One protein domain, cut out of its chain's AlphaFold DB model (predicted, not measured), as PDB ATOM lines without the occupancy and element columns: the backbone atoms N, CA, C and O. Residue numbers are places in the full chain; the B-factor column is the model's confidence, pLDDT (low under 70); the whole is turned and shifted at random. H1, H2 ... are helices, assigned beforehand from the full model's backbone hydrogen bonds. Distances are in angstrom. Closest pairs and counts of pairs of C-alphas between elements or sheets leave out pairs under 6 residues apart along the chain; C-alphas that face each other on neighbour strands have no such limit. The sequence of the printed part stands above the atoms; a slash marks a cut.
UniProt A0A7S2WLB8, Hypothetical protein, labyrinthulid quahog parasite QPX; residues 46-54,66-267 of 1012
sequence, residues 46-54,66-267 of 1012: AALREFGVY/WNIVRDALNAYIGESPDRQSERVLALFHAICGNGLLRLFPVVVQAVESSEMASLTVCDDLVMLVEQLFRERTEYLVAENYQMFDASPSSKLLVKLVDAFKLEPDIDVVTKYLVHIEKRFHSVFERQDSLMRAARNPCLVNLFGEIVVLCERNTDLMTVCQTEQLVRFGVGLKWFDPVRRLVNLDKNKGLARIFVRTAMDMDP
ATOM      1  N   ALA A  46     110.345 227.213 215.054       40.03
ATOM      2  CA  ALA A  46     109.763 228.336 215.793       40.03
ATOM      3  C   ALA A  46     110.457 228.545 217.153       40.03
ATOM      4  O   ALA A  46     110.773 229.678 217.522       40.03
ATOM      5  N   ALA A  47     110.785 227.452 217.849       44.25
ATOM      6  CA  ALA A  47     111.454 227.498 219.145       44.25
ATOM      7  C   ALA A  47     112.914 227.976 219.049       44.25
ATOM      8  O   ALA A  47     113.341 228.797 219.858       44.25
ATOM      9  N   LEU A  48     113.678 227.540 218.038       41.22
ATOM     10  CA  LEU A  48     115.044 228.036 217.808       41.22
ATOM     11  C   LEU A  48     115.070 229.525 217.415       41.22
ATOM     12  O   LEU A  48     116.019 230.227 217.774       41.22
ATOM     13  N   ARG A  49     114.023 230.036 216.745       39.88
ATOM     14  CA  ARG A  49     113.852 231.478 216.482       39.88
ATOM     15  C   ARG A  49     113.619 232.272 217.768       39.88
ATOM     16  O   ARG A  49     114.310 233.267 217.974       39.88
ATOM     17  N   GLU A  50     112.728 231.828 218.656       42.28
ATOM     18  CA  GLU A  50     112.533 232.475 219.968       42.28
ATOM     19  C   GLU A  50     113.796 232.408 220.844       42.28
ATOM     20  O   GLU A  50     114.164 233.396 221.484       42.28
ATOM     21  N   PHE A  51     114.518 231.284 220.820       42.66
ATOM     22  CA  PHE A  51     115.756 231.098 221.585       42.66
ATOM     23  C   PHE A  51     116.915 231.968 221.057       42.66
ATOM     24  O   PHE A  51     117.703 232.516 221.836       42.66
ATOM     25  N   GLY A  52     117.007 232.144 219.733       41.19
ATOM     26  CA  GLY A  52     117.971 233.032 219.077       41.19
ATOM     27  C   GLY A  52     117.731 234.517 219.373       41.19
ATOM     28  O   GLY A  52     118.691 235.256 219.608       41.19
ATOM     29  N   VAL A  53     116.463 234.940 219.439       39.91
ATOM     30  CA  VAL A  53     116.061 236.297 219.856       39.91
ATOM     31  C   VAL A  53     116.441 236.547 221.322       39.91
ATOM     32  O   VAL A  53     117.036 237.579 221.634       39.91
ATOM     33  N   TYR A  54     116.233 235.560 222.201       37.88
ATOM     34  CA  TYR A  54     116.577 235.646 223.628       37.88
ATOM     35  C   TYR A  54     118.084 235.828 223.892       37.88
ATOM     36  O   TYR A  54     118.489 236.557 224.798       37.88
ATOM     37  N   TRP A  66     128.356 227.022 230.396       40.16
ATOM     38  CA  TRP A  66     128.971 225.952 229.595       40.16
ATOM     39  C   TRP A  66     128.448 224.549 229.948       40.16
ATOM     40  O   TRP A  66     128.109 223.764 229.068       40.16
ATOM     41  N   ASN A  67     128.298 224.264 231.243       38.38
ATOM     42  CA  ASN A  67     127.919 222.930 231.703       38.38
ATOM     43  C   ASN A  67     126.479 222.568 231.316       38.38
ATOM     44  O   ASN A  67     126.223 221.431 230.979       38.38
ATOM     45  N   ILE A  68     125.551 223.525 231.258       41.97
ATOM     46  CA  ILE A  68     124.127 223.226 231.026       41.97
ATOM     47  C   ILE A  68     123.871 222.766 229.587       41.97
ATOM     48  O   ILE A  68     123.095 221.840 229.370       41.97
ATOM     49  N   VAL A  69     124.527 223.397 228.608       40.47
ATOM     50  CA  VAL A  69     124.376 223.008 227.198       40.47
ATOM     51  C   VAL A  69     125.104 221.693 226.924       40.47
ATOM     52  O   VAL A  69     124.545 220.805 226.289       40.47
ATOM     53  N   ARG A  70     126.309 221.533 227.482       40.47
ATOM     54  CA  ARG A  70     127.074 220.285 227.430       40.47
ATOM     55  C   ARG A  70     126.313 219.116 228.063       40.47
ATOM     56  O   ARG A  70     126.265 218.048 227.478       40.47
ATOM     57  N   ASP A  71     125.701 219.311 229.227       43.28
ATOM     58  CA  ASP A  71     125.000 218.247 229.954       43.28
ATOM     59  C   ASP A  71     123.689 217.845 229.240       43.28
ATOM     60  O   ASP A  71     123.311 216.678 229.277       43.28
ATOM     61  N   ALA A  72     123.037 218.767 228.516       44.28
ATOM     62  CA  ALA A  72     121.883 218.464 227.660       44.28
ATOM     63  C   ALA A  72     122.274 217.695 226.379       44.28
ATOM     64  O   ALA A  72     121.582 216.756 225.997       44.28
ATOM     65  N   LEU A  73     123.404 218.049 225.754       42.88
ATOM     66  CA  LEU A  73     123.981 217.296 224.630       42.88
ATOM     67  C   LEU A  73     124.480 215.908 225.070       42.88
ATOM     68  O   LEU A  73     124.227 214.923 224.388       42.88
ATOM     69  N   ASN A  74     125.095 215.801 226.251       41.25
ATOM     70  CA  ASN A  74     125.553 214.533 226.830       41.25
ATOM     71  C   ASN A  74     124.403 213.606 227.244       41.25
ATOM     72  O   ASN A  74     124.526 212.395 227.096       41.25
ATOM     73  N   ALA A  75     123.278 214.147 227.721       46.03
ATOM     74  CA  ALA A  75     122.076 213.356 227.996       46.03
ATOM     75  C   ALA A  75     121.445 212.772 226.713       46.03
ATOM     76  O   ALA A  75     120.790 211.736 226.769       46.03
ATOM     77  N   TYR A  76     121.678 213.406 225.560       48.12
ATOM     78  CA  TYR A  76     121.193 212.988 224.241       48.12
ATOM     79  C   TYR A  76     122.093 211.930 223.563       48.12
ATOM     80  O   TYR A  76     121.622 211.107 222.780       48.12
ATOM     81  N   ILE A  77     123.382 211.886 223.926       41.72
ATOM     82  CA  ILE A  77     124.382 210.909 223.444       41.72
ATOM     83  C   ILE A  77     124.082 209.457 223.914       41.72
ATOM     84  O   ILE A  77     124.727 208.512 223.469       41.72
ATOM     85  N   GLY A  78     123.050 209.240 224.742       42.88
ATOM     86  CA  GLY A  78     122.620 207.918 225.225       42.88
ATOM     87  C   GLY A  78     121.716 207.082 224.295       42.88
ATOM     88  O   GLY A  78     121.378 205.960 224.666       42.88
ATOM     89  N   GLU A  79     121.295 207.587 223.129       48.62
ATOM     90  CA  GLU A  79     120.478 206.827 222.151       48.62
ATOM     91  C   GLU A  79     121.315 206.054 221.102       48.62
ATOM     92  O   GLU A  79     122.508 206.282 220.947       48.62
ATOM     93  N   SER A  80     120.701 205.114 220.367       45.47
ATOM     94  CA  SER A  80     121.397 204.234 219.406       45.47
ATOM     95  C   SER A  80     122.152 205.000 218.292       45.47
ATOM     96  O   SER A  80     121.559 205.928 217.726       45.47
ATOM     97  N   PRO A  81     123.362 204.563 217.876       46.28
ATOM     98  CA  PRO A  81     124.248 205.283 216.943       46.28
ATOM     99  C   PRO A  81     123.618 205.702 215.603       46.28
ATOM    100  O   PRO A  81     123.863 206.809 215.129       46.28
ATOM    101  N   ASP A  82     122.749 204.872 215.017       43.09
ATOM    102  CA  ASP A  82     122.187 205.119 213.677       43.09
ATOM    103  C   ASP A  82     121.214 206.315 213.624       43.09
ATOM    104  O   ASP A  82     121.094 206.971 212.593       43.09
ATOM    105  N   ARG A  83     120.556 206.666 214.743       47.00
ATOM    106  CA  ARG A  83     119.637 207.826 214.834       47.00
ATOM    107  C   ARG A  83     120.324 209.129 215.250       47.00
ATOM    108  O   ARG A  83     119.736 210.202 215.097       47.00
ATOM    109  N   GLN A  84     121.539 209.052 215.788       49.62
ATOM    110  CA  GLN A  84     122.299 210.220 216.243       49.62
ATOM    111  C   GLN A  84     122.854 211.022 215.059       49.62
ATOM    112  O   GLN A  84     122.847 212.251 215.081       49.62
ATOM    113  N   SER A  85     123.250 210.323 213.998       45.94
ATOM    114  CA  SER A  85     123.858 210.884 212.794       45.94
ATOM    115  C   SER A  85     122.930 211.831 212.025       45.94
ATOM    116  O   SER A  85     123.260 213.000 211.828       45.94
ATOM    117  N   GLU A  86     121.731 211.364 211.661       46.81
ATOM    118  CA  GLU A  86     120.740 212.143 210.897       46.81
ATOM    119  C   GLU A  86     120.229 213.370 211.669       46.81
ATOM    120  O   GLU A  86     119.917 214.407 211.085       46.81
ATOM    121  N   ARG A  87     120.161 213.281 213.002       49.81
ATOM    122  CA  ARG A  87     119.596 214.334 213.857       49.81
ATOM    123  C   ARG A  87     120.611 215.410 214.244       49.81
ATOM    124  O   ARG A  87     120.230 216.575 214.347       49.81
ATOM    125  N   VAL A  88     121.896 215.063 214.379       50.91
ATOM    126  CA  VAL A  88     122.990 216.052 214.455       50.91
ATOM    127  C   VAL A  88     123.082 216.828 213.139       50.91
ATOM    128  O   VAL A  88     123.164 218.054 213.176       50.91
ATOM    129  N   LEU A  89     122.955 216.145 211.995       49.16
ATOM    130  CA  LEU A  89     122.837 216.765 210.670       49.16
ATOM    131  C   LEU A  89     121.615 217.691 210.562       49.16
ATOM    132  O   LEU A  89     121.759 218.831 210.127       49.16
ATOM    133  N   ALA A  90     120.436 217.277 211.038       51.38
ATOM    134  CA  ALA A  90     119.234 218.118 211.049       51.38
ATOM    135  C   ALA A  90     119.373 219.364 211.949       51.38
ATOM    136  O   ALA A  90     118.946 220.457 211.571       51.38
ATOM    137  N   LEU A  91     120.014 219.234 213.119       52.81
ATOM    138  CA  LEU A  91     120.327 220.362 214.002       52.81
ATOM    139  C   LEU A  91     121.324 221.323 213.334       52.81
ATOM    140  O   LEU A  91     121.177 222.543 213.429       52.81
ATOM    141  N   PHE A  92     122.300 220.779 212.607       52.50
ATOM    142  CA  PHE A  92     123.268 221.542 211.824       52.50
ATOM    143  C   PHE A  92     122.589 222.303 210.674       52.50
ATOM    144  O   PHE A  92     122.775 223.515 210.555       52.50
ATOM    145  N   HIS A  93     121.715 221.645 209.904       49.38
ATOM    146  CA  HIS A  93     120.885 222.270 208.865       49.38
ATOM    147  C   HIS A  93     119.965 223.360 209.433       49.38
ATOM    148  O   HIS A  93     119.838 224.425 208.832       49.38
ATOM    149  N   ALA A  94     119.363 223.153 210.608       48.44
ATOM    150  CA  ALA A  94     118.486 224.136 211.249       48.44
ATOM    151  C   ALA A  94     119.242 225.381 211.748       48.44
ATOM    152  O   ALA A  94     118.736 226.502 211.613       48.44
ATOM    153  N   ILE A  95     120.453 225.204 212.294       51.00
ATOM    154  CA  ILE A  95     121.338 226.300 212.723       51.00
ATOM    155  C   ILE A  95     121.821 227.110 211.513       51.00
ATOM    156  O   ILE A  95     121.868 228.345 211.576       51.00
ATOM    157  N   CYS A  96     122.137 226.429 210.412       47.28
ATOM    158  CA  CYS A  96     122.698 227.043 209.211       47.28
ATOM    159  C   CYS A  96     121.637 227.693 208.314       47.28
ATOM    160  O   CYS A  96     121.844 228.809 207.849       47.28
ATOM    161  N   GLY A  97     120.459 227.081 208.164       41.09
ATOM    162  CA  GLY A  97     119.352 227.621 207.367       41.09
ATOM    163  C   GLY A  97     118.634 228.834 207.980       41.09
ATOM    164  O   GLY A  97     117.878 229.503 207.286       41.09
ATOM    165  N   ASN A  98     118.859 229.145 209.266       43.06
ATOM    166  CA  ASN A  98     118.181 230.244 209.976       43.06
ATOM    167  C   ASN A  98     119.127 231.339 210.512       43.06
ATOM    168  O   ASN A  98     118.708 232.160 211.329       43.06
ATOM    169  N   GLY A  99     120.401 231.367 210.100       44.16
ATOM    170  CA  GLY A  99     121.344 232.417 210.514       44.16
ATOM    171  C   GLY A  99     121.752 232.374 211.997       44.16
ATOM    172  O   GLY A  99     122.226 233.370 212.545       44.16
ATOM    173  N   LEU A 100     121.619 231.220 212.665       49.41
ATOM    174  CA  LEU A 100     121.958 231.012 214.085       49.41
ATOM    175  C   LEU A 100     123.443 230.664 214.303       49.41
ATOM    176  O   LEU A 100     123.822 230.033 215.292       49.41
ATOM    177  N   LEU A 101     124.308 231.156 213.413       50.56
ATOM    178  CA  LEU A 101     125.751 230.890 213.327       50.56
ATOM    179  C   LEU A 101     126.544 231.206 214.618       50.56
ATOM    180  O   LEU A 101     127.692 230.797 214.768       50.56
ATOM    181  N   ARG A 102     125.943 231.904 215.591       47.31
ATOM    182  CA  ARG A 102     126.537 232.197 216.911       47.31
ATOM    183  C   ARG A 102     126.488 231.027 217.900       47.31
ATOM    184  O   ARG A 102     127.262 231.028 218.853       47.31
ATOM    185  N   LEU A 103     125.597 230.056 217.696       50.50
ATOM    186  CA  LEU A 103     125.500 228.834 218.515       50.50
ATOM    187  C   LEU A 103     126.482 227.747 218.053       50.50
ATOM    188  O   LEU A 103     126.712 226.754 218.733       50.50
ATOM    189  N   PHE A 104     127.106 227.978 216.909       54.78
ATOM    190  CA  PHE A 104     127.942 227.044 216.184       54.78
ATOM    191  C   PHE A 104     129.199 226.551 216.944       54.78
ATOM    192  O   PHE A 104     129.457 225.350 216.924       54.78
ATOM    193  N   PRO A 105     129.938 227.381 217.718       50.69
ATOM    194  CA  PRO A 105     131.047 226.898 218.556       50.69
ATOM    195  C   PRO A 105     130.635 225.867 219.615       50.69
ATOM    196  O   PRO A 105     131.449 225.048 220.031       50.69
ATOM    197  N   VAL A 106     129.376 225.917 220.057       51.56
ATOM    198  CA  VAL A 106     128.834 225.033 221.094       51.56
ATOM    199  C   VAL A 106     128.588 223.629 220.544       51.56
ATOM    200  O   VAL A 106     128.805 222.649 221.249       51.56
ATOM    201  N   VAL A 107     128.203 223.536 219.269       53.78
ATOM    202  CA  VAL A 107     128.028 222.267 218.552       53.78
ATOM    203  C   VAL A 107     129.381 221.587 218.326       53.78
ATOM    204  O   VAL A 107     129.523 220.407 218.620       53.78
ATOM    205  N   VAL A 108     130.401 222.345 217.905       53.16
ATOM    206  CA  VAL A 108     131.767 221.826 217.686       53.16
ATOM    207  C   VAL A 108     132.350 221.212 218.956       53.16
ATOM    208  O   VAL A 108     132.859 220.097 218.931       53.16
ATOM    209  N   GLN A 109     132.232 221.906 220.086       53.19
ATOM    210  CA  GLN A 109     132.808 221.439 221.345       53.19
ATOM    211  C   GLN A 109     132.066 220.222 221.931       53.19
ATOM    212  O   GLN A 109     132.649 219.459 222.698       53.19
ATOM    213  N   ALA A 110     130.796 220.022 221.569       52.12
ATOM    214  CA  ALA A 110     130.044 218.823 221.928       52.12
ATOM    215  C   ALA A 110     130.472 217.607 221.093       52.12
ATOM    216  O   ALA A 110     130.643 216.523 221.646       52.12
ATOM    217  N   VAL A 111     130.731 217.814 219.799       52.28
ATOM    218  CA  VAL A 111     131.255 216.794 218.874       52.28
ATOM    219  C   VAL A 111     132.676 216.367 219.255       52.28
ATOM    220  O   VAL A 111     132.976 215.182 219.245       52.28
ATOM    221  N   GLU A 112     133.544 217.305 219.654       51.12
ATOM    222  CA  GLU A 112     134.904 216.996 220.140       51.12
ATOM    223  C   GLU A 112     134.904 216.143 221.430       51.12
ATOM    224  O   GLU A 112     135.910 215.510 221.747       51.12
ATOM    225  N   SER A 113     133.804 216.147 222.197       49.28
ATOM    226  CA  SER A 113     133.686 215.457 223.491       49.28
ATOM    227  C   SER A 113     132.998 214.089 223.438       49.28
ATOM    228  O   SER A 113     133.021 213.370 224.438       49.28
ATOM    229  N   SER A 114     132.392 213.726 222.307       48.78
ATOM    230  CA  SER A 114     131.772 212.420 222.090       48.78
ATOM    231  C   SER A 114     132.698 211.518 221.265       48.78
ATOM    232  O   SER A 114     133.425 211.989 220.394       48.78
ATOM    233  N   GLU A 115     132.677 210.200 221.491       44.66
ATOM    234  CA  GLU A 115     133.389 209.200 220.664       44.66
ATOM    235  C   GLU A 115     132.765 209.054 219.249       44.66
ATOM    236  O   GLU A 115     132.710 207.972 218.675       44.66
ATOM    237  N   MET A 116     132.274 210.147 218.654       49.12
ATOM    238  CA  MET A 116     131.542 210.195 217.380       49.12
ATOM    239  C   MET A 116     132.447 210.258 216.135       49.12
ATOM    240  O   MET A 116     131.997 210.609 215.047       49.12
ATOM    241  N   ALA A 117     133.720 209.875 216.252       43.25
ATOM    242  CA  ALA A 117     134.702 209.933 215.162       43.25
ATOM    243  C   ALA A 117     134.429 208.961 213.986       43.25
ATOM    244  O   ALA A 117     135.203 208.937 213.027       43.25
ATOM    245  N   SER A 118     133.364 208.151 214.052       44.34
ATOM    246  CA  SER A 118     132.975 207.165 213.031       44.34
ATOM    247  C   SER A 118     131.800 207.595 212.148       44.34
ATOM    248  O   SER A 118     131.308 206.788 211.361       44.34
ATOM    249  N   LEU A 119     131.316 208.829 212.288       48.59
ATOM    250  CA  LEU A 119     130.222 209.355 211.479       48.59
ATOM    251  C   LEU A 119     130.691 209.518 210.024       48.59
ATOM    252  O   LEU A 119     131.577 210.322 209.734       48.59
ATOM    253  N   THR A 120     130.125 208.723 209.114       46.84
ATOM    254  CA  THR A 120     130.335 208.856 207.668       46.84
ATOM    255  C   THR A 120     130.000 210.278 207.237       46.84
ATOM    256  O   THR A 120     128.888 210.757 207.460       46.84
ATOM    257  N   VAL A 121     131.002 210.934 206.653       51.78
ATOM    258  CA  VAL A 121     130.948 212.263 206.044       51.78
ATOM    259  C   VAL A 121     129.686 212.385 205.192       51.78
ATOM    260  O   VAL A 121     129.434 211.548 204.330       51.78
ATOM    261  N   CYS A 122     128.892 213.419 205.453       58.22
ATOM    262  CA  CYS A 122     127.753 213.771 204.623       58.22
ATOM    263  C   CYS A 122     128.189 214.929 203.723       58.22
ATOM    264  O   CYS A 122     128.656 215.947 204.242       58.22
ATOM    265  N   ASP A 123     128.063 214.773 202.403       61.50
ATOM    266  CA  ASP A 123     128.414 215.793 201.400       61.50
ATOM    267  C   ASP A 123     127.781 217.163 201.722       61.50
ATOM    268  O   ASP A 123     128.382 218.211 201.481       61.50
ATOM    269  N   ASP A 124     126.630 217.161 202.401       61.22
ATOM    270  CA  ASP A 124     125.931 218.347 202.899       61.22
ATOM    271  C   ASP A 124     126.781 219.221 203.848       61.22
ATOM    272  O   ASP A 124     126.709 220.452 203.800       61.22
ATOM    273  N   LEU A 125     127.629 218.621 204.696       63.19
ATOM    274  CA  LEU A 125     128.510 219.360 205.615       63.19
ATOM    275  C   LEU A 125     129.671 220.027 204.877       63.19
ATOM    276  O   LEU A 125     130.050 221.151 205.217       63.19
ATOM    277  N   VAL A 126     130.219 219.350 203.865       71.81
ATOM    278  CA  VAL A 126     131.258 219.909 202.992       71.81
ATOM    279  C   VAL A 126     130.675 221.085 202.207       71.81
ATOM    280  O   VAL A 126     131.207 222.194 202.288       71.81
ATOM    281  N   MET A 127     129.517 220.890 201.564       72.19
ATOM    282  CA  MET A 127     128.805 221.930 200.810       72.19
ATOM    283  C   MET A 127     128.486 223.164 201.658       72.19
ATOM    284  O   MET A 127     128.596 224.296 201.181       72.19
ATOM    285  N   LEU A 128     128.118 222.962 202.921       71.12
ATOM    286  CA  LEU A 128     127.822 224.040 203.852       71.12
ATOM    287  C   LEU A 128     129.075 224.802 204.294       71.12
ATOM    288  O   LEU A 128     129.066 226.032 204.312       71.12
ATOM    289  N   VAL A 129     130.162 224.107 204.645       75.94
ATOM    290  CA  VAL A 129     131.433 224.772 204.978       75.94
ATOM    291  C   VAL A 129     131.919 225.599 203.789       75.94
ATOM    292  O   VAL A 129     132.302 226.759 203.959       75.94
ATOM    293  N   GLU A 130     131.831 225.053 202.579       82.69
ATOM    294  CA  GLU A 130     132.130 225.793 201.359       82.69
ATOM    295  C   GLU A 130     131.187 226.978 201.133       82.69
ATOM    296  O   GLU A 130     131.641 228.057 200.755       82.69
ATOM    297  N   GLN A 131     129.881 226.816 201.372       80.69
ATOM    298  CA  GLN A 131     128.918 227.910 201.270       80.69
ATOM    299  C   GLN A 131     129.269 229.043 202.238       80.69
ATOM    300  O   GLN A 131     129.276 230.201 201.833       80.69
ATOM    301  N   LEU A 132     129.650 228.732 203.478       80.75
ATOM    302  CA  LEU A 132     130.073 229.738 204.453       80.75
ATOM    303  C   LEU A 132     131.355 230.463 204.017       80.75
ATOM    304  O   LEU A 132     131.472 231.675 204.213       80.75
ATOM    305  N   PHE A 133     132.305 229.767 203.384       85.25
ATOM    306  CA  PHE A 133     133.461 230.418 202.761       85.25
ATOM    307  C   PHE A 133     133.056 231.314 201.577       85.25
ATOM    308  O   PHE A 133     133.577 232.429 201.457       85.25
ATOM    309  N   ARG A 134     132.108 230.881 200.732       85.62
ATOM    310  CA  ARG A 134     131.565 231.682 199.616       85.62
ATOM    311  C   ARG A 134     130.866 232.947 200.119       85.62
ATOM    312  O   ARG A 134     131.241 234.038 199.702       85.62
ATOM    313  N   GLU A 135     129.961 232.831 201.086       82.50
ATOM    314  CA  GLU A 135     129.251 233.966 201.695       82.50
ATOM    315  C   GLU A 135     130.219 234.960 202.350       82.50
ATOM    316  O   GLU A 135     130.131 236.171 202.137       82.50
ATOM    317  N   ARG A 136     131.213 234.472 203.106       85.94
ATOM    318  CA  ARG A 136     132.251 235.346 203.679       85.94
ATOM    319  C   ARG A 136     133.073 236.051 202.607       85.94
ATOM    320  O   ARG A 136     133.426 237.217 202.787       85.94
ATOM    321  N   THR A 137     133.362 235.375 201.497       88.38
ATOM    322  CA  THR A 137     134.029 235.987 200.341       88.38
ATOM    323  C   THR A 137     133.171 237.104 199.750       88.38
ATOM    324  O   THR A 137     133.687 238.188 199.492       88.38
ATOM    325  N   GLU A 138     131.866 236.888 199.590       86.38
ATOM    326  CA  GLU A 138     130.933 237.903 199.091       86.38
ATOM    327  C   GLU A 138     130.864 239.126 200.010       86.38
ATOM    328  O   GLU A 138     130.944 240.252 199.520       86.38
ATOM    329  N   TYR A 139     130.822 238.941 201.335       84.06
ATOM    330  CA  TYR A 139     130.868 240.065 202.278       84.06
ATOM    331  C   TYR A 139     132.170 240.869 202.180       84.06
ATOM    332  O   TYR A 139     132.142 242.094 202.318       84.06
ATOM    333  N   LEU A 140     133.304 240.208 201.927       84.25
ATOM    334  CA  LEU A 140     134.587 240.880 201.709       84.25
ATOM    335  C   LEU A 140     134.611 241.656 200.385       84.25
ATOM    336  O   LEU A 140     135.105 242.783 200.367       84.25
ATOM    337  N   VAL A 141     134.062 241.082 199.306       86.06
ATOM    338  CA  VAL A 141     133.960 241.716 197.976       86.06
ATOM    339  C   VAL A 141     133.013 242.916 197.997       86.06
ATOM    340  O   VAL A 141     133.335 243.956 197.432       86.06
ATOM    341  N   ALA A 142     131.866 242.791 198.664       83.31
ATOM    342  CA  ALA A 142     130.858 243.845 198.779       83.31
ATOM    343  C   ALA A 142     131.207 244.923 199.823       83.31
ATOM    344  O   ALA A 142     130.390 245.802 200.091       83.31
ATOM    345  N   GLU A 143     132.380 244.831 200.457       79.44
ATOM    346  CA  GLU A 143     132.821 245.706 201.550       79.44
ATOM    347  C   GLU A 143     131.845 245.774 202.751       79.44
ATOM    348  O   GLU A 143     131.828 246.737 203.521       79.44
ATOM    349  N   ASN A 144     131.041 244.725 202.970       78.00
ATOM    350  CA  ASN A 144     130.019 244.670 204.019       78.00
ATOM    351  C   ASN A 144     130.585 244.121 205.344       78.00
ATOM    352  O   ASN A 144     130.251 243.028 205.813       78.00
ATOM    353  N   TYR A 145     131.482 244.893 205.958       71.62
ATOM    354  CA  TYR A 145     132.299 244.433 207.089       71.62
ATOM    355  C   TYR A 145     131.522 244.162 208.383       71.62
ATOM    356  O   TYR A 145     131.938 243.325 209.178       71.62
ATOM    357  N   GLN A 146     130.377 244.818 208.589       70.31
ATOM    358  CA  GLN A 146     129.526 244.539 209.752       70.31
ATOM    359  C   GLN A 146     128.950 243.118 209.703       70.31
ATOM    360  O   GLN A 146     128.871 242.447 210.731       70.31
ATOM    361  N   MET A 147     128.583 242.649 208.506       69.56
ATOM    362  CA  MET A 147     128.119 241.276 208.297       69.56
ATOM    363  C   MET A 147     129.277 240.281 208.343       69.56
ATOM    364  O   MET A 147     129.138 239.205 208.924       69.56
ATOM    365  N   PHE A 148     130.453 240.672 207.841       71.69
ATOM    366  CA  PHE A 148     131.675 239.880 207.986       71.69
ATOM    367  C   PHE A 148     132.004 239.592 209.462       71.69
ATOM    368  O   PHE A 148     132.144 238.426 209.834       71.69
ATOM    369  N   ASP A 149     132.027 240.615 210.323       66.62
ATOM    370  CA  ASP A 149     132.305 240.471 211.764       66.62
ATOM    371  C   ASP A 149     131.230 239.656 212.509       66.62
ATOM    372  O   ASP A 149     131.484 239.091 213.577       66.62
ATOM    373  N   ALA A 150     130.013 239.585 211.962       64.31
ATOM    374  CA  ALA A 150     128.918 238.795 212.516       64.31
ATOM    375  C   ALA A 150     128.953 237.310 212.102       64.31
ATOM    376  O   ALA A 150     128.238 236.510 212.714       64.31
ATOM    377  N   SER A 151     129.766 236.943 211.107       67.50
ATOM    378  CA  SER A 151     129.843 235.589 210.541       67.50
ATOM    379  C   SER A 151     130.955 234.721 211.182       67.50
ATOM    380  O   SER A 151     131.881 235.259 211.796       67.50
ATOM    381  N   PRO A 152     130.887 233.375 211.087       67.38
ATOM    382  CA  PRO A 152     131.873 232.450 211.664       67.38
ATOM    383  C   PRO A 152     133.319 232.704 211.217       67.38
ATOM    384  O   PRO A 152     133.613 232.634 210.031       67.38
ATOM    385  N   SER A 153     134.249 232.925 212.153       71.06
ATOM    386  CA  SER A 153     135.680 233.095 211.825       71.06
ATOM    387  C   SER A 153     136.270 231.864 211.127       71.06
ATOM    388  O   SER A 153     135.881 230.743 211.471       71.06
ATOM    389  N   SER A 154     137.297 232.031 210.281       71.25
ATOM    390  CA  SER A 154     137.983 230.888 209.647       71.25
ATOM    391  C   SER A 154     138.535 229.873 210.657       71.25
ATOM    392  O   SER A 154     138.523 228.681 210.388       71.25
ATOM    393  N   LYS A 155     138.920 230.308 211.865       71.44
ATOM    394  CA  LYS A 155     139.312 229.424 212.978       71.44
ATOM    395  C   LYS A 155     138.240 228.407 213.349       71.44
ATOM    396  O   LYS A 155     138.561 227.271 213.675       71.44
ATOM    397  N   LEU A 156     136.982 228.834 213.352       72.75
ATOM    398  CA  LEU A 156     135.852 227.970 213.674       72.75
ATOM    399  C   LEU A 156     135.562 227.015 212.515       72.75
ATOM    400  O   LEU A 156     135.315 225.840 212.754       72.75
ATOM    401  N   LEU A 157     135.652 227.514 211.280       74.94
ATOM    402  CA  LEU A 157     135.468 226.707 210.076       74.94
ATOM    403  C   LEU A 157     136.560 225.634 209.940       74.94
ATOM    404  O   LEU A 157     136.240 224.477 209.718       74.94
ATOM    405  N   VAL A 158     137.832 225.973 210.162       73.88
ATOM    406  CA  VAL A 158     138.942 225.002 210.128       73.88
ATOM    407  C   VAL A 158     138.797 223.946 211.222       73.88
ATOM    408  O   VAL A 158     138.966 222.766 210.942       73.88
ATOM    409  N   LYS A 159     138.372 224.323 212.435       70.75
ATOM    410  CA  LYS A 159     138.086 223.348 213.498       70.75
ATOM    411  C   LYS A 159     137.006 222.333 213.124       70.75
ATOM    412  O   LYS A 159     137.123 221.179 213.511       70.75
ATOM    413  N   LEU A 160     135.970 222.734 212.383       68.94
ATOM    414  CA  LEU A 160     134.983 221.778 211.858       68.94
ATOM    415  C   LEU A 160     135.614 220.810 210.874       68.94
ATOM    416  O   LEU A 160     135.372 219.610 210.938       68.94
ATOM    417  N   VAL A 161     136.381 221.369 209.939       71.81
ATOM    418  CA  VAL A 161     137.043 220.614 208.887       71.81
ATOM    419  C   VAL A 161     137.960 219.569 209.523       71.81
ATOM    420  O   VAL A 161     137.959 218.424 209.088       71.81
ATOM    421  N   ASP A 162     138.660 219.922 210.604       71.06
ATOM    422  CA  ASP A 162     139.477 218.995 211.388       71.06
ATOM    423  C   ASP A 162     138.634 217.964 212.159       71.06
ATOM    424  O   ASP A 162     138.893 216.765 212.053       71.06
ATOM    425  N   ALA A 163     137.618 218.406 212.912       64.62
ATOM    426  CA  ALA A 163     136.794 217.545 213.768       64.62
ATOM    427  C   ALA A 163     136.030 216.470 212.977       64.62
ATOM    428  O   ALA A 163     135.897 215.339 213.438       64.62
ATOM    429  N   PHE A 164     135.568 216.814 211.774       66.56
ATOM    430  CA  PHE A 164     134.795 215.930 210.900       66.56
ATOM    431  C   PHE A 164     135.591 215.396 209.703       66.56
ATOM    432  O   PHE A 164     135.017 214.729 208.847       66.56
ATOM    433  N   LYS A 165     136.902 215.676 209.629       68.75
ATOM    434  CA  LYS A 165     137.782 215.291 208.508       68.75
ATOM    435  C   LYS A 165     137.212 215.675 207.133       68.75
ATOM    436  O   LYS A 165     137.279 214.893 206.191       68.75
ATOM    437  N   LEU A 166     136.634 216.871 207.030       77.69
ATOM    438  CA  LEU A 166     136.051 217.374 205.785       77.69
ATOM    439  C   LEU A 166     137.155 217.772 204.794       77.69
ATOM    440  O   LEU A 166     138.247 218.197 205.190       77.69
ATOM    441  N   GLU A 167     136.831 217.707 203.505       80.56
ATOM    442  CA  GLU A 167     137.694 218.138 202.401       80.56
ATOM    443  C   GLU A 167     136.939 219.158 201.531       80.56
ATOM    444  O   GLU A 167     136.407 218.796 200.486       80.56
ATOM    445  N   PRO A 168     136.809 220.425 201.978       82.88
ATOM    446  CA  PRO A 168     136.176 221.467 201.168       82.88
ATOM    447  C   PRO A 168     136.993 221.762 199.908       82.88
ATOM    448  O   PRO A 168     138.225 221.706 199.946       82.88
ATOM    449  N   ASP A 169     136.308 222.155 198.831       88.31
ATOM    450  CA  ASP A 169     136.934 222.559 197.573       88.31
ATOM    451  C   ASP A 169     138.015 223.629 197.802       88.31
ATOM    452  O   ASP A 169     137.785 224.719 198.348       88.31
ATOM    453  N   ILE A 170     139.230 223.299 197.366       85.94
ATOM    454  CA  ILE A 170     140.409 224.138 197.530       85.94
ATOM    455  C   ILE A 170     140.279 225.472 196.795       85.94
ATOM    456  O   ILE A 170     140.805 226.476 197.281       85.94
ATOM    457  N   ASP A 171     139.541 225.532 195.685       89.25
ATOM    458  CA  ASP A 171     139.327 226.766 194.928       89.25
ATOM    459  C   ASP A 171     138.455 227.751 195.714       89.25
ATOM    460  O   ASP A 171     138.699 228.965 195.706       89.25
ATOM    461  N   VAL A 172     137.481 227.238 196.473       89.12
ATOM    462  CA  VAL A 172     136.622 228.041 197.354       89.12
ATOM    463  C   VAL A 172     137.449 228.667 198.475       89.12
ATOM    464  O   VAL A 172     137.366 229.876 198.716       89.12
ATOM    465  N   VAL A 173     138.289 227.863 199.130       89.50
ATOM    466  CA  VAL A 173     139.163 228.328 200.217       89.50
ATOM    467  C   VAL A 173     140.231 229.295 199.691       89.50
ATOM    468  O   VAL A 173     140.485 230.330 200.310       89.50
ATOM    469  N   THR A 174     140.802 229.017 198.517       91.12
ATOM    470  CA  THR A 174     141.778 229.879 197.832       91.12
ATOM    471  C   THR A 174     141.180 231.242 197.501       91.12
ATOM    472  O   THR A 174     141.767 232.281 197.813       91.12
ATOM    473  N   LYS A 175     139.974 231.272 196.921       91.06
ATOM    474  CA  LYS A 175     139.285 232.524 196.590       91.06
ATOM    475  C   LYS A 175     138.991 233.349 197.842       91.06
ATOM    476  O   LYS A 175     139.159 234.571 197.807       91.06
ATOM    477  N   TYR A 176     138.600 232.706 198.942       91.12
ATOM    478  CA  TYR A 176     138.420 233.378 200.227       91.12
ATOM    479  C   TYR A 176     139.736 233.981 200.747       91.12
ATOM    480  O   TYR A 176     139.769 235.161 201.110       91.12
ATOM    481  N   LEU A 177     140.832 233.211 200.708       91.06
ATOM    482  CA  LEU A 177     142.161 233.640 201.152       91.06
ATOM    483  C   LEU A 177     142.649 234.908 200.420       91.06
ATOM    484  O   LEU A 177     143.124 235.855 201.047       91.06
ATOM    485  N   VAL A 178     142.457 234.980 199.102       91.62
ATOM    486  CA  VAL A 178     142.848 236.161 198.310       91.62
ATOM    487  C   VAL A 178     142.100 237.425 198.760       91.62
ATOM    488  O   VAL A 178     142.670 238.519 198.793       91.62
ATOM    489  N   HIS A 179     140.818 237.315 199.118       90.56
ATOM    490  CA  HIS A 179     140.017 238.475 199.523       90.56
ATOM    491  C   HIS A 179     140.296 238.911 200.962       90.56
ATOM    492  O   HIS A 179     140.333 240.115 201.233       90.56
ATOM    493  N   ILE A 180     140.534 237.967 201.876       90.06
ATOM    494  CA  ILE A 180     140.900 238.302 203.257       90.06
ATOM    495  C   ILE A 180     142.275 238.985 203.308       90.06
ATOM    496  O   ILE A 180     142.445 239.956 204.045       90.06
ATOM    497  N   GLU A 181     143.219 238.563 202.463       90.44
ATOM    498  CA  GLU A 181     144.529 239.197 202.318       90.44
ATOM    499  C   GLU A 181     144.417 240.615 201.739       90.44
ATOM    500  O   GLU A 181     144.922 241.567 202.336       90.44
ATOM    501  N   LYS A 182     143.672 240.808 200.640       89.38
ATOM    502  CA  LYS A 182     143.396 242.155 200.097       89.38
ATOM    503  C   LYS A 182     142.801 243.082 201.153       89.38
ATOM    504  O   LYS A 182     143.187 244.249 201.259       89.38
ATOM    505  N   ARG A 183     141.873 242.566 201.964       88.31
ATOM    506  CA  ARG A 183     141.278 243.326 203.063       88.31
ATOM    507  C   ARG A 183     142.307 243.655 204.140       88.31
ATOM    508  O   ARG A 183     142.316 244.789 204.615       88.31
ATOM    509  N   PHE A 184     143.164 242.707 204.507       90.25
ATOM    510  CA  PHE A 184     144.256 242.936 205.449       90.25
ATOM    511  C   PHE A 184     145.146 244.102 204.995       90.25
ATOM    512  O   PHE A 184     145.308 245.058 205.756       90.25
ATOM    513  N   HIS A 185     145.629 244.086 203.747       89.00
ATOM    514  CA  HIS A 185     146.452 245.175 203.206       89.00
ATOM    515  C   HIS A 185     145.703 246.511 203.179       89.00
ATOM    516  O   HIS A 185     146.216 247.501 203.694       89.00
ATOM    517  N   SER A 186     144.453 246.539 202.702       87.19
ATOM    518  CA  SER A 186     143.664 247.779 202.658       87.19
ATOM    519  C   SER A 186     143.427 248.390 204.045       87.19
ATOM    520  O   SER A 186     143.469 249.608 204.210       87.19
ATOM    521  N   VAL A 187     143.175 247.568 205.070       85.31
ATOM    522  CA  VAL A 187     142.998 248.064 206.444       85.31
ATOM    523  C   VAL A 187     144.327 248.534 207.030       85.31
ATOM    524  O   VAL A 187     144.332 249.511 207.783       85.31
ATOM    525  N   PHE A 188     145.429 247.860 206.695       86.88
ATOM    526  CA  PHE A 188     146.772 248.199 207.153       86.88
ATOM    527  C   PHE A 188     147.245 249.537 206.569       86.88
ATOM    528  O   PHE A 188     147.682 250.398 207.325       86.88
ATOM    529  N   GLU A 189     147.071 249.754 205.263       87.06
ATOM    530  CA  GLU A 189     147.436 250.999 204.565       87.06
ATOM    531  C   GLU A 189     146.696 252.233 205.102       87.06
ATOM    532  O   GLU A 189     147.228 253.339 205.078       87.06
ATOM    533  N   ARG A 190     145.483 252.052 205.640       85.00
ATOM    534  CA  ARG A 190     144.695 253.127 206.271       85.00
ATOM    535  C   ARG A 190     145.173 253.497 207.681       85.00
ATOM    536  O   ARG A 190     144.551 254.342 208.321       85.00
ATOM    537  N   GLN A 191     146.199 252.838 208.225       84.88
ATOM    538  CA  GLN A 191     146.716 253.143 209.560       84.88
ATOM    539  C   GLN A 191     147.870 254.145 209.490       84.88
ATOM    540  O   GLN A 191     148.944 253.831 208.993       84.88
ATOM    541  N   ASP A 192     147.704 255.305 210.129       81.44
ATOM    542  CA  ASP A 192     148.735 256.360 210.154       81.44
ATOM    543  C   ASP A 192     150.010 255.987 210.935       81.44
ATOM    544  O   ASP A 192     150.984 256.735 210.953       81.44
ATOM    545  N   SER A 193     149.997 254.879 211.685       85.44
ATOM    546  CA  SER A 193     151.168 254.424 212.439       85.44
ATOM    547  C   SER A 193     151.131 252.928 212.728       85.44
ATOM    548  O   SER A 193     150.073 252.349 213.002       85.44
ATOM    549  N   LEU A 194     152.321 252.327 212.802       79.25
ATOM    550  CA  LEU A 194     152.510 250.917 213.157       79.25
ATOM    551  C   LEU A 194     151.916 250.567 214.532       79.25
ATOM    552  O   LEU A 194     151.364 249.486 214.711       79.25
ATOM    553  N   MET A 195     151.958 251.487 215.504       77.81
ATOM    554  CA  MET A 195     151.398 251.256 216.844       77.81
ATOM    555  C   MET A 195     149.870 251.124 216.844       77.81
ATOM    556  O   MET A 195     149.327 250.326 217.612       77.81
ATOM    557  N   ARG A 196     149.166 251.889 215.999       79.25
ATOM    558  CA  ARG A 196     147.709 251.751 215.838       79.25
ATOM    559  C   ARG A 196     147.371 250.476 215.071       79.25
ATOM    560  O   ARG A 196     146.490 249.739 215.506       79.25
ATOM    561  N   ALA A 197     148.129 250.173 214.016       80.94
ATOM    562  CA  ALA A 197     147.979 248.935 213.257       80.94
ATOM    563  C   ALA A 197     148.145 247.686 214.141       80.94
ATOM    564  O   ALA A 197     147.285 246.808 214.131       80.94
ATOM    565  N   ALA A 198     149.175 247.648 214.993       81.69
ATOM    566  CA  ALA A 198     149.458 246.514 215.876       81.69
ATOM    567  C   ALA A 198     148.338 246.227 216.895       81.69
ATOM    568  O   ALA A 198     148.213 245.098 217.369       81.69
ATOM    569  N   ARG A 199     147.541 247.244 217.252       85.06
ATOM    570  CA  ARG A 199     146.434 247.152 218.219       85.06
ATOM    571  C   ARG A 199     145.059 247.063 217.558       85.06
ATOM    572  O   ARG A 199     144.066 246.995 218.277       85.06
ATOM    573  N   ASN A 200     144.981 247.084 216.228       84.31
ATOM    574  CA  ASN A 200     143.715 247.054 215.509       84.31
ATOM    575  C   ASN A 200     143.114 245.631 215.556       84.31
ATOM    576  O   ASN A 200     143.685 244.717 214.954       84.31
ATOM    577  N   PRO A 201     141.959 245.423 216.221       82.75
ATOM    578  CA  PRO A 201     141.369 244.091 216.367       82.75
ATOM    579  C   PRO A 201     141.023 243.432 215.029       82.75
ATOM    580  O   PRO A 201     141.146 242.217 214.895       82.75
ATOM    581  N   CYS A 202     140.636 244.228 214.026       83.25
ATOM    582  CA  CYS A 202     140.321 243.735 212.690       83.25
ATOM    583  C   CYS A 202     141.568 243.137 212.027       83.25
ATOM    584  O   CYS A 202     141.525 241.998 211.572       83.25
ATOM    585  N   LEU A 203     142.709 243.840 212.056       86.38
ATOM    586  CA  LEU A 203     143.953 243.332 211.468       86.38
ATOM    587  C   LEU A 203     144.470 242.075 212.177       86.38
ATOM    588  O   LEU A 203     144.892 241.135 211.509       86.38
ATOM    589  N   VAL A 204     144.399 242.030 213.511       86.12
ATOM    590  CA  VAL A 204     144.799 240.847 214.296       86.12
ATOM    591  C   VAL A 204     143.937 239.633 213.936       86.12
ATOM    592  O   VAL A 204     144.459 238.526 213.783       86.12
ATOM    593  N   ASN A 205     142.625 239.833 213.779       84.56
ATOM    594  CA  ASN A 205     141.702 238.768 213.396       84.56
ATOM    595  C   ASN A 205     141.966 238.287 211.967       84.56
ATOM    596  O   ASN A 205     142.171 237.092 211.783       84.56
ATOM    597  N   LEU A 206     142.042 239.198 210.990       88.06
ATOM    598  CA  LEU A 206     142.315 238.869 209.585       88.06
ATOM    599  C   LEU A 206     143.642 238.115 209.427       88.06
ATOM    600  O   LEU A 206     143.683 237.066 208.792       88.06
ATOM    601  N   PHE A 207     144.712 238.592 210.070       90.38
ATOM    602  CA  PHE A 207     146.011 237.917 210.049       90.38
ATOM    603  C   PHE A 207     145.936 236.525 210.683       90.38
ATOM    604  O   PHE A 207     146.432 235.545 210.133       90.38
ATOM    605  N   GLY A 208     145.282 236.416 211.843       88.19
ATOM    606  CA  GLY A 208     145.080 235.136 212.512       88.19
ATOM    607  C   GLY A 208     144.263 234.146 211.679       88.19
ATOM    608  O   GLY A 208     144.520 232.948 211.767       88.19
ATOM    609  N   GLU A 209     143.301 234.631 210.895       88.25
ATOM    610  CA  GLU A 209     142.515 233.819 209.968       88.25
ATOM    611  C   GLU A 209     143.349 233.317 208.785       88.25
ATOM    612  O   GLU A 209     143.259 232.133 208.468       88.25
ATOM    613  N   ILE A 210     144.190 234.173 208.192       90.50
ATOM    614  CA  ILE A 210     145.121 233.798 207.113       90.50
ATOM    615  C   ILE A 210     146.053 232.674 207.570       90.50
ATOM    616  O   ILE A 210     146.129 231.634 206.920       90.50
ATOM    617  N   VAL A 211     146.711 232.839 208.724       90.06
ATOM    618  CA  VAL A 211     147.665 231.833 209.223       90.06
ATOM    619  C   VAL A 211     146.990 230.477 209.436       90.06
ATOM    620  O   VAL A 211     147.578 229.454 209.112       90.06
ATOM    621  N   VAL A 212     145.756 230.459 209.946       88.38
ATOM    622  CA  VAL A 212     145.028 229.209 210.228       88.38
ATOM    623  C   VAL A 212     144.622 228.476 208.951       88.38
ATOM    624  O   VAL A 212     144.665 227.249 208.918       88.38
ATOM    625  N   LEU A 213     144.279 229.205 207.884       88.62
ATOM    626  CA  LEU A 213     144.022 228.594 206.578       88.62
ATOM    627  C   LEU A 213     145.293 227.954 206.006       88.62
ATOM    628  O   LEU A 213     145.256 226.803 205.580       88.62
ATOM    629  N   CYS A 214     146.424 228.662 206.063       89.38
ATOM    630  CA  CYS A 214     147.711 228.133 205.608       89.38
ATOM    631  C   CYS A 214     148.192 226.928 206.439       89.38
ATOM    632  O   CYS A 214     148.767 226.000 205.881       89.38
ATOM    633  N   GLU A 215     147.953 226.915 207.758       88.62
ATOM    634  CA  GLU A 215     148.271 225.770 208.630       88.62
ATOM    635  C   GLU A 215     147.501 224.507 208.221       88.62
ATOM    636  O   GLU A 215     148.043 223.406 208.313       88.62
ATOM    637  N   ARG A 216     146.251 224.661 207.760       85.44
ATOM    638  CA  ARG A 216     145.409 223.544 207.315       85.44
ATOM    639  C   ARG A 216     145.826 223.016 205.944       85.44
ATOM    640  O   ARG A 216     145.825 221.805 205.746       85.44
ATOM    641  N   ASN A 217     146.164 223.903 205.008       86.81
ATOM    642  CA  ASN A 217     146.661 223.512 203.693       86.81
ATOM    643  C   ASN A 217     147.850 224.388 203.278       86.81
ATOM    644  O   ASN A 217     147.695 225.566 202.955       86.81
ATOM    645  N   THR A 218     149.038 223.784 203.242       86.94
ATOM    646  CA  THR A 218     150.288 224.477 202.912       86.94
ATOM    647  C   THR A 218     150.363 224.945 201.462       86.94
ATOM    648  O   THR A 218     151.107 225.882 201.186       86.94
ATOM    649  N   ASP A 219     149.594 224.362 200.539       86.81
ATOM    650  CA  ASP A 219     149.592 224.780 199.128       86.81
ATOM    651  C   ASP A 219     149.016 226.194 198.968       86.81
ATOM    652  O   ASP A 219     149.436 226.950 198.088       86.81
ATOM    653  N   LEU A 220     148.161 226.615 199.909       87.69
ATOM    654  CA  LEU A 220     147.636 227.979 199.994       87.69
ATOM    655  C   LEU A 220     148.726 229.040 200.226       87.69
ATOM    656  O   LEU A 220     148.503 230.228 199.999       87.69
ATOM    657  N   MET A 221     149.928 228.641 200.647       87.25
ATOM    658  CA  MET A 221     151.070 229.550 200.768       87.25
ATOM    659  C   MET A 221     151.535 230.099 199.413       87.25
ATOM    660  O   MET A 221     152.140 231.167 199.374       87.25
ATOM    661  N   THR A 222     151.264 229.385 198.313       84.94
ATOM    662  CA  THR A 222     151.694 229.770 196.955       84.94
ATOM    663  C   THR A 222     150.814 230.850 196.323       84.94
ATOM    664  O   THR A 222     151.269 231.577 195.443       84.94
ATOM    665  N   VAL A 223     149.572 230.979 196.790       85.56
ATOM    666  CA  VAL A 223     148.580 231.953 196.297       85.56
ATOM    667  C   VAL A 223     148.532 233.232 197.138       85.56
ATOM    668  O   VAL A 223     147.885 234.200 196.746       85.56
ATOM    669  N   CYS A 224     149.217 233.238 198.281       85.00
ATOM    670  CA  CYS A 224     149.260 234.334 199.241       85.00
ATOM    671  C   CYS A 224     150.621 235.048 199.191       85.00
ATOM    672  O   CYS A 224     151.655 234.401 198.999       85.00
ATOM    673  N   GLN A 225     150.676 236.367 199.413       88.56
ATOM    674  CA  GLN A 225     151.935 237.124 199.503       88.56
ATOM    675  C   GLN A 225     152.598 236.921 200.872       88.56
ATOM    676  O   GLN A 225     152.854 237.853 201.641       88.56
ATOM    677  N   THR A 226     152.904 235.664 201.182       89.38
ATOM    678  CA  THR A 226     153.411 235.206 202.480       89.38
ATOM    679  C   THR A 226     154.691 235.927 202.900       89.38
ATOM    680  O   THR A 226     154.834 236.283 204.068       89.38
ATOM    681  N   GLU A 227     155.579 236.256 201.958       93.31
ATOM    682  CA  GLU A 227     156.763 237.082 202.222       93.31
ATOM    683  C   GLU A 227     156.410 238.466 202.786       93.31
ATOM    684  O   GLU A 227     157.008 238.911 203.769       93.31
ATOM    685  N   GLN A 228     155.428 239.150 202.189       91.38
ATOM    686  CA  GLN A 228     154.984 240.462 202.657       91.38
ATOM    687  C   GLN A 228     154.282 240.354 204.008       91.38
ATOM    688  O   GLN A 228     154.562 241.143 204.908       91.38
ATOM    689  N   LEU A 229     153.427 239.344 204.190       91.56
ATOM    690  CA  LEU A 229     152.753 239.095 205.463       91.56
ATOM    691  C   LEU A 229     153.737 238.836 206.607       91.56
ATOM    692  O   LEU A 229     153.533 239.346 207.710       91.56
ATOM    693  N   VAL A 230     154.828 238.106 206.353       95.19
ATOM    694  CA  VAL A 230     155.911 237.930 207.333       95.19
ATOM    695  C   VAL A 230     156.552 239.278 207.661       95.19
ATOM    696  O   VAL A 230     156.689 239.600 208.842       95.19
ATOM    697  N   ARG A 231     156.889 240.102 206.657       94.31
ATOM    698  CA  ARG A 231     157.476 241.438 206.886       94.31
ATOM    699  C   ARG A 231     156.563 242.329 207.728       94.31
ATOM    700  O   ARG A 231     157.014 242.907 208.717       94.31
ATOM    701  N   PHE A 232     155.277 242.391 207.383       91.62
ATOM    702  CA  PHE A 232     154.280 243.166 208.121       91.62
ATOM    703  C   PHE A 232     154.102 242.649 209.546       91.62
ATOM    704  O   PHE A 232     154.198 243.421 210.499       91.62
ATOM    705  N   GLY A 233     153.893 241.344 209.715       92.75
ATOM    706  CA  GLY A 233     153.676 240.749 211.028       92.75
ATOM    707  C   GLY A 233     154.880 240.918 211.962       92.75
ATOM    708  O   GLY A 233     154.694 241.237 213.138       92.75
ATOM    709  N   VAL A 234     156.112 240.782 211.454       95.00
ATOM    710  CA  VAL A 234     157.337 241.057 212.227       95.00
ATOM    711  C   VAL A 234     157.425 242.535 212.603       95.00
ATOM    712  O   VAL A 234     157.615 242.839 213.782       95.00
ATOM    713  N   GLY A 235     157.206 243.450 211.652       92.00
ATOM    714  CA  GLY A 235     157.203 244.896 211.910       92.00
ATOM    715  C   GLY A 235     156.158 245.328 212.950       92.00
ATOM    716  O   GLY A 235     156.409 246.222 213.759       92.00
ATOM    717  N   LEU A 236     155.018 244.635 212.999       91.94
ATOM    718  CA  LEU A 236     153.960 244.820 213.999       91.94
ATOM    719  C   LEU A 236     154.196 244.070 215.320       91.94
ATOM    720  O   LEU A 236     153.378 244.176 216.237       91.94
ATOM    721  N   LYS A 237     155.315 243.348 215.455       93.44
ATOM    722  CA  LYS A 237     155.685 242.535 216.628       93.44
ATOM    723  C   LYS A 237     154.737 241.361 216.909       93.44
ATOM    724  O   LYS A 237     154.653 240.885 218.042       93.44
ATOM    725  N   TRP A 238     154.062 240.830 215.891       94.31
ATOM    726  CA  TRP A 238     153.217 239.632 215.984       94.31
ATOM    727  C   TRP A 238     154.030 238.344 215.803       94.31
ATOM    728  O   TRP A 238     153.717 237.498 214.967       94.31
ATOM    729  N   PHE A 239     155.098 238.189 216.589       94.44
ATOM    730  CA  PHE A 239     156.082 237.120 216.390       94.44
ATOM    731  C   PHE A 239     155.483 235.712 216.443       94.44
ATOM    732  O   PHE A 239     155.858 234.882 215.624       94.44
ATOM    733  N   ASP A 240     154.560 235.434 217.371       91.69
ATOM    734  CA  ASP A 240     154.033 234.072 217.537       91.69
ATOM    735  C   ASP A 240     153.139 233.652 216.356       91.69
ATOM    736  O   ASP A 240     153.426 232.614 215.757       91.69
ATOM    737  N   PRO A 241     152.129 234.444 215.923       90.81
ATOM    738  CA  PRO A 241     151.376 234.140 214.705       90.81
ATOM    739  C   PRO A 241     152.254 233.999 213.460       90.81
ATOM    740  O   PRO A 241     152.028 233.090 212.666       90.81
ATOM    741  N   VAL A 242     153.262 234.862 213.299       94.94
ATOM    742  CA  VAL A 242     154.163 234.815 212.141       94.94
ATOM    743  C   VAL A 242     155.055 233.574 212.179       94.94
ATOM    744  O   VAL A 242     155.251 232.944 211.149       94.94
ATOM    745  N   ARG A 243     155.573 233.176 213.349       94.12
ATOM    746  CA  ARG A 243     156.418 231.977 213.483       94.12
ATOM    747  C   ARG A 243     155.665 230.712 213.077       94.12
ATOM    748  O   ARG A 243     156.259 229.848 212.448       94.12
ATOM    749  N   ARG A 244     154.357 230.633 213.355       92.56
ATOM    750  CA  ARG A 244     153.506 229.538 212.854       92.56
ATOM    751  C   ARG A 244     153.493 229.481 211.329       92.56
ATOM    752  O   ARG A 244     153.727 228.417 210.780       92.56
ATOM    753  N   LEU A 245     153.309 230.626 210.668       91.88
ATOM    754  CA  LEU A 245     153.344 230.737 209.207       91.88
ATOM    755  C   LEU A 245     154.723 230.371 208.632       91.88
ATOM    756  O   LEU A 245     154.815 229.628 207.665       91.88
ATOM    757  N   VAL A 246     155.798 230.861 209.257       95.00
ATOM    758  CA  VAL A 246     157.188 230.576 208.862       95.00
ATOM    759  C   VAL A 246     157.501 229.080 208.942       95.00
ATOM    760  O   VAL A 246     158.126 228.551 208.029       95.00
ATOM    761  N   ASN A 247     157.030 228.388 209.984       94.12
ATOM    762  CA  ASN A 247     157.270 226.955 210.176       94.12
ATOM    763  C   ASN A 247     156.626 226.071 209.087       94.12
ATOM    764  O   ASN A 247     156.998 224.905 208.962       94.12
ATOM    765  N   LEU A 248     155.665 226.598 208.315       90.94
ATOM    766  CA  LEU A 248     155.047 225.885 207.191       90.94
ATOM    767  C   LEU A 248     155.953 225.857 205.949       90.94
ATOM    768  O   LEU A 248     155.812 224.973 205.103       90.94
ATOM    769  N   ASP A 249     156.890 226.803 205.829       91.56
ATOM    770  CA  ASP A 249     157.788 226.904 204.681       91.56
ATOM    771  C   ASP A 249     158.974 225.935 204.794       91.56
ATOM    772  O   ASP A 249     159.964 226.170 205.494       91.56
ATOM    773  N   LYS A 250     158.910 224.856 204.008       86.38
ATOM    774  CA  LYS A 250     159.955 223.826 203.936       86.38
ATOM    775  C   LYS A 250     161.295 224.354 203.398       86.38
ATOM    776  O   LYS A 250     162.337 223.794 203.738       86.38
ATOM    777  N   ASN A 251     161.297 225.426 202.599       89.81
ATOM    778  CA  ASN A 251     162.503 225.983 201.970       89.81
ATOM    779  C   ASN A 251     163.230 227.014 202.850       89.81
ATOM    780  O   ASN A 251     164.311 227.498 202.484       89.81
ATOM    781  N   LYS A 252     162.664 227.341 204.020       93.69
ATOM    782  CA  LYS A 252     163.206 228.308 204.989       93.69
ATOM    783  C   LYS A 252     163.360 229.733 204.429       93.69
ATOM    784  O   LYS A 252     164.049 230.557 205.030       93.69
ATOM    785  N   GLY A 253     162.760 230.049 203.281       95.06
ATOM    786  CA  GLY A 253     162.762 231.386 202.684       95.06
ATOM    787  C   GLY A 253     162.072 232.404 203.590       95.06
ATOM    788  O   GLY A 253     162.645 233.450 203.900       95.06
ATOM    789  N   LEU A 254     160.905 232.047 204.129       96.12
ATOM    790  CA  LEU A 254     160.173 232.883 205.081       96.12
ATOM    791  C   LEU A 254     160.932 233.067 206.396       96.12
ATOM    792  O   LEU A 254     160.900 234.154 206.972       96.12
ATOM    793  N   ALA A 255     161.678 232.053 206.841       96.94
ATOM    794  CA  ALA A 255     162.535 232.163 208.020       96.94
ATOM    795  C   ALA A 255     163.670 233.177 207.800       96.94
ATOM    796  O   ALA A 255     163.904 234.027 208.658       96.94
ATOM    797  N   ARG A 256     164.320 233.182 206.625       97.62
ATOM    798  CA  ARG A 256     165.329 234.205 206.273       97.62
ATOM    799  C   ARG A 256     164.737 235.613 206.258       97.62
ATOM    800  O   ARG A 256     165.366 236.548 206.751       97.62
ATOM    801  N   ILE A 257     163.530 235.772 205.712       97.50
ATOM    802  CA  ILE A 257     162.828 237.064 205.676       97.50
ATOM    803  C   ILE A 257     162.476 237.523 207.087       97.50
ATOM    804  O   ILE A 257     162.703 238.687 207.413       97.50
ATOM    805  N   PHE A 258     161.972 236.620 207.929       98.00
ATOM    806  CA  PHE A 258     161.691 236.902 209.332       98.00
ATOM    807  C   PHE A 258     162.943 237.408 210.046       98.00
ATOM    808  O   PHE A 258     162.901 238.458 210.683       98.00
ATOM    809  N   VAL A 259     164.055 236.677 209.915       97.38
ATOM    810  CA  VAL A 259     165.330 236.996 210.567       97.38
ATOM    811  C   VAL A 259     165.833 238.373 210.136       97.38
ATOM    812  O   VAL A 259     166.046 239.222 210.999       97.38
ATOM    813  N   ARG A 260     165.931 238.634 208.823       97.00
ATOM    814  CA  ARG A 260     166.372 239.937 208.287       97.00
ATOM    815  C   ARG A 260     165.462 241.072 208.739       97.00
ATOM    816  O   ARG A 260     165.933 242.044 209.309       97.00
ATOM    817  N   THR A 261     164.148 240.899 208.591       97.06
ATOM    818  CA  THR A 261     163.183 241.934 208.986       97.06
ATOM    819  C   THR A 261     163.291 242.244 210.476       97.06
ATOM    820  O   THR A 261     163.275 243.404 210.855       97.06
ATOM    821  N   ALA A 262     163.434 241.227 211.329       96.62
ATOM    822  CA  ALA A 262     163.585 241.421 212.767       96.62
ATOM    823  C   ALA A 262     164.906 242.125 213.133       96.62
ATOM    824  O   ALA A 262     164.938 242.862 214.119       96.62
ATOM    825  N   MET A 263     165.978 241.912 212.364       95.81
ATOM    826  CA  MET A 263     167.255 242.613 212.528       95.81
ATOM    827  C   MET A 263     167.194 244.072 212.062       95.81
ATOM    828  O   MET A 263     167.777 244.923 212.722       95.81
ATOM    829  N   ASP A 264     166.448 244.358 210.993       95.00
ATOM    830  CA  ASP A 264     166.318 245.699 210.401       95.00
ATOM    831  C   ASP A 264     165.371 246.632 211.186       95.00
ATOM    832  O   ASP A 264     165.257 247.820 210.883       95.00
ATOM    833  N   MET A 265     164.654 246.112 212.186       93.81
ATOM    834  CA  MET A 265     163.786 246.916 213.054       93.81
ATOM    835  C   MET A 265     164.585 247.899 213.919       93.81
ATOM    836  O   MET A 265     165.717 247.623 214.295       93.81
ATOM    837  N   ASP A 266     163.942 248.992 214.345       88.25
ATOM    838  CA  ASP A 266     164.493 249.935 215.326       88.25
ATOM    839  C   ASP A 266     163.633 249.977 216.617       88.25
ATOM    840  O   ASP A 266     162.465 250.385 216.572       88.25
ATOM    841  N   PRO A 267     164.147 249.514 217.778       90.69
ATOM    842  CA  PRO A 267     165.411 248.795 217.938       90.69
ATOM    843  C   PRO A 267     165.337 247.354 217.379       90.69
ATOM    844  O   PRO A 267     164.254 246.740 217.412       90.69
TER     845      PRO A 267
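What this domain is: This is residues 46 to 54 and 66 to 267 of the 1012 residues of the protein "Hypothetical protein" of labyrinthulid quahog parasite QPX (UniProt A0A7S2WLB8). An elongated array of helices, most of them set across its length, has a four-helix up-and-down bundle, H5, H7, H8 and H10, in its middle. H12, H13 and H14 form a triangle of helices at one end, where H13 packs on H10; at the other end a loose group holds H2, H3 and H4, with H1 set off from it. The printed part has 211 residues with fourteen named helices, H1 to H14 in chain order, and no named strand: all helix. It is compact by its radius of gyration of the C-alphas, 19.6 A, and spans 61 by 37 by 33 A.

Where its parts are: The longest helix is H8, residues 170 to 189, 28.6 A from C-alpha 170 at (140.409, 224.138, 197.530) to C-alpha 189 at (147.436, 250.999, 204.565). Before it come H5, residues 123 to 141, 26.7 A, H6, residues 145 to 150, and H7, residues 154 to 163. After it come H9, residues 194 to 198, H10, residues 201 to 216, 22.8 A, H11, residues 218 to 222, H12, residues 226 to 235, H13, residues 239 to 246, and H14, residues 253 to 264. The first four are H1, residues 46 to 54, from (109.763, 228.336, 215.793), H2, residues 66 to 76, H3, residues 81 to 97, 24.8 A, and H4, residues 104 to 111.

How they stand to each other: H8 touches H5 at a shallow tilt of 27 degrees, the same way, C-alphas 137 and 176 being closest at 5.1 A. H8 touches H10 at 29 degrees, opposite ways, closest at 184 and 203, 6.0 A. H10, the hub, touches H7 with residues 209 to 216 alone, closest at 154 and 209, 5.4 A. H10 also touches H13, closest at 211 and 245, 5.8 A. H10 and H11 only just touch, only at the corner, with 3 pairs within 8 A. H12 touches H14, closest at 231 and 261, 6.1 A; H12 and H13 form a hairpin. H9 is close to but not clearly touching H8, H10 and H12. H5 and H6 form a hairpin. H7 touches H4, closest at 108 and 160, 6.7 A, and H4 touches H2 at a steep tilt of 53 degrees. H3 is close to but not clearly touching H4 and H5; H1 and H3 are only just apart, at 8.3 A. Every O i to N i+4 pair is within hydrogen-bond range except in H3, 10 of 13, and H11, 0 of 1, where 2 of 2 O i to N i+3 pairs are.

The domain as a whole: The C-alphas of Ser 80 and Asp 266, the two farthest apart, are 62.9 A apart. Residues 55 to 65 are not printed, and C-alphas 54 and 66 are 16.8 A apart across this cut. H4 to H5 is the long link. Mean pLDDT of the printed part is 73.0; 78 residues are under 70, among them 46 to 54 and 66 to 125.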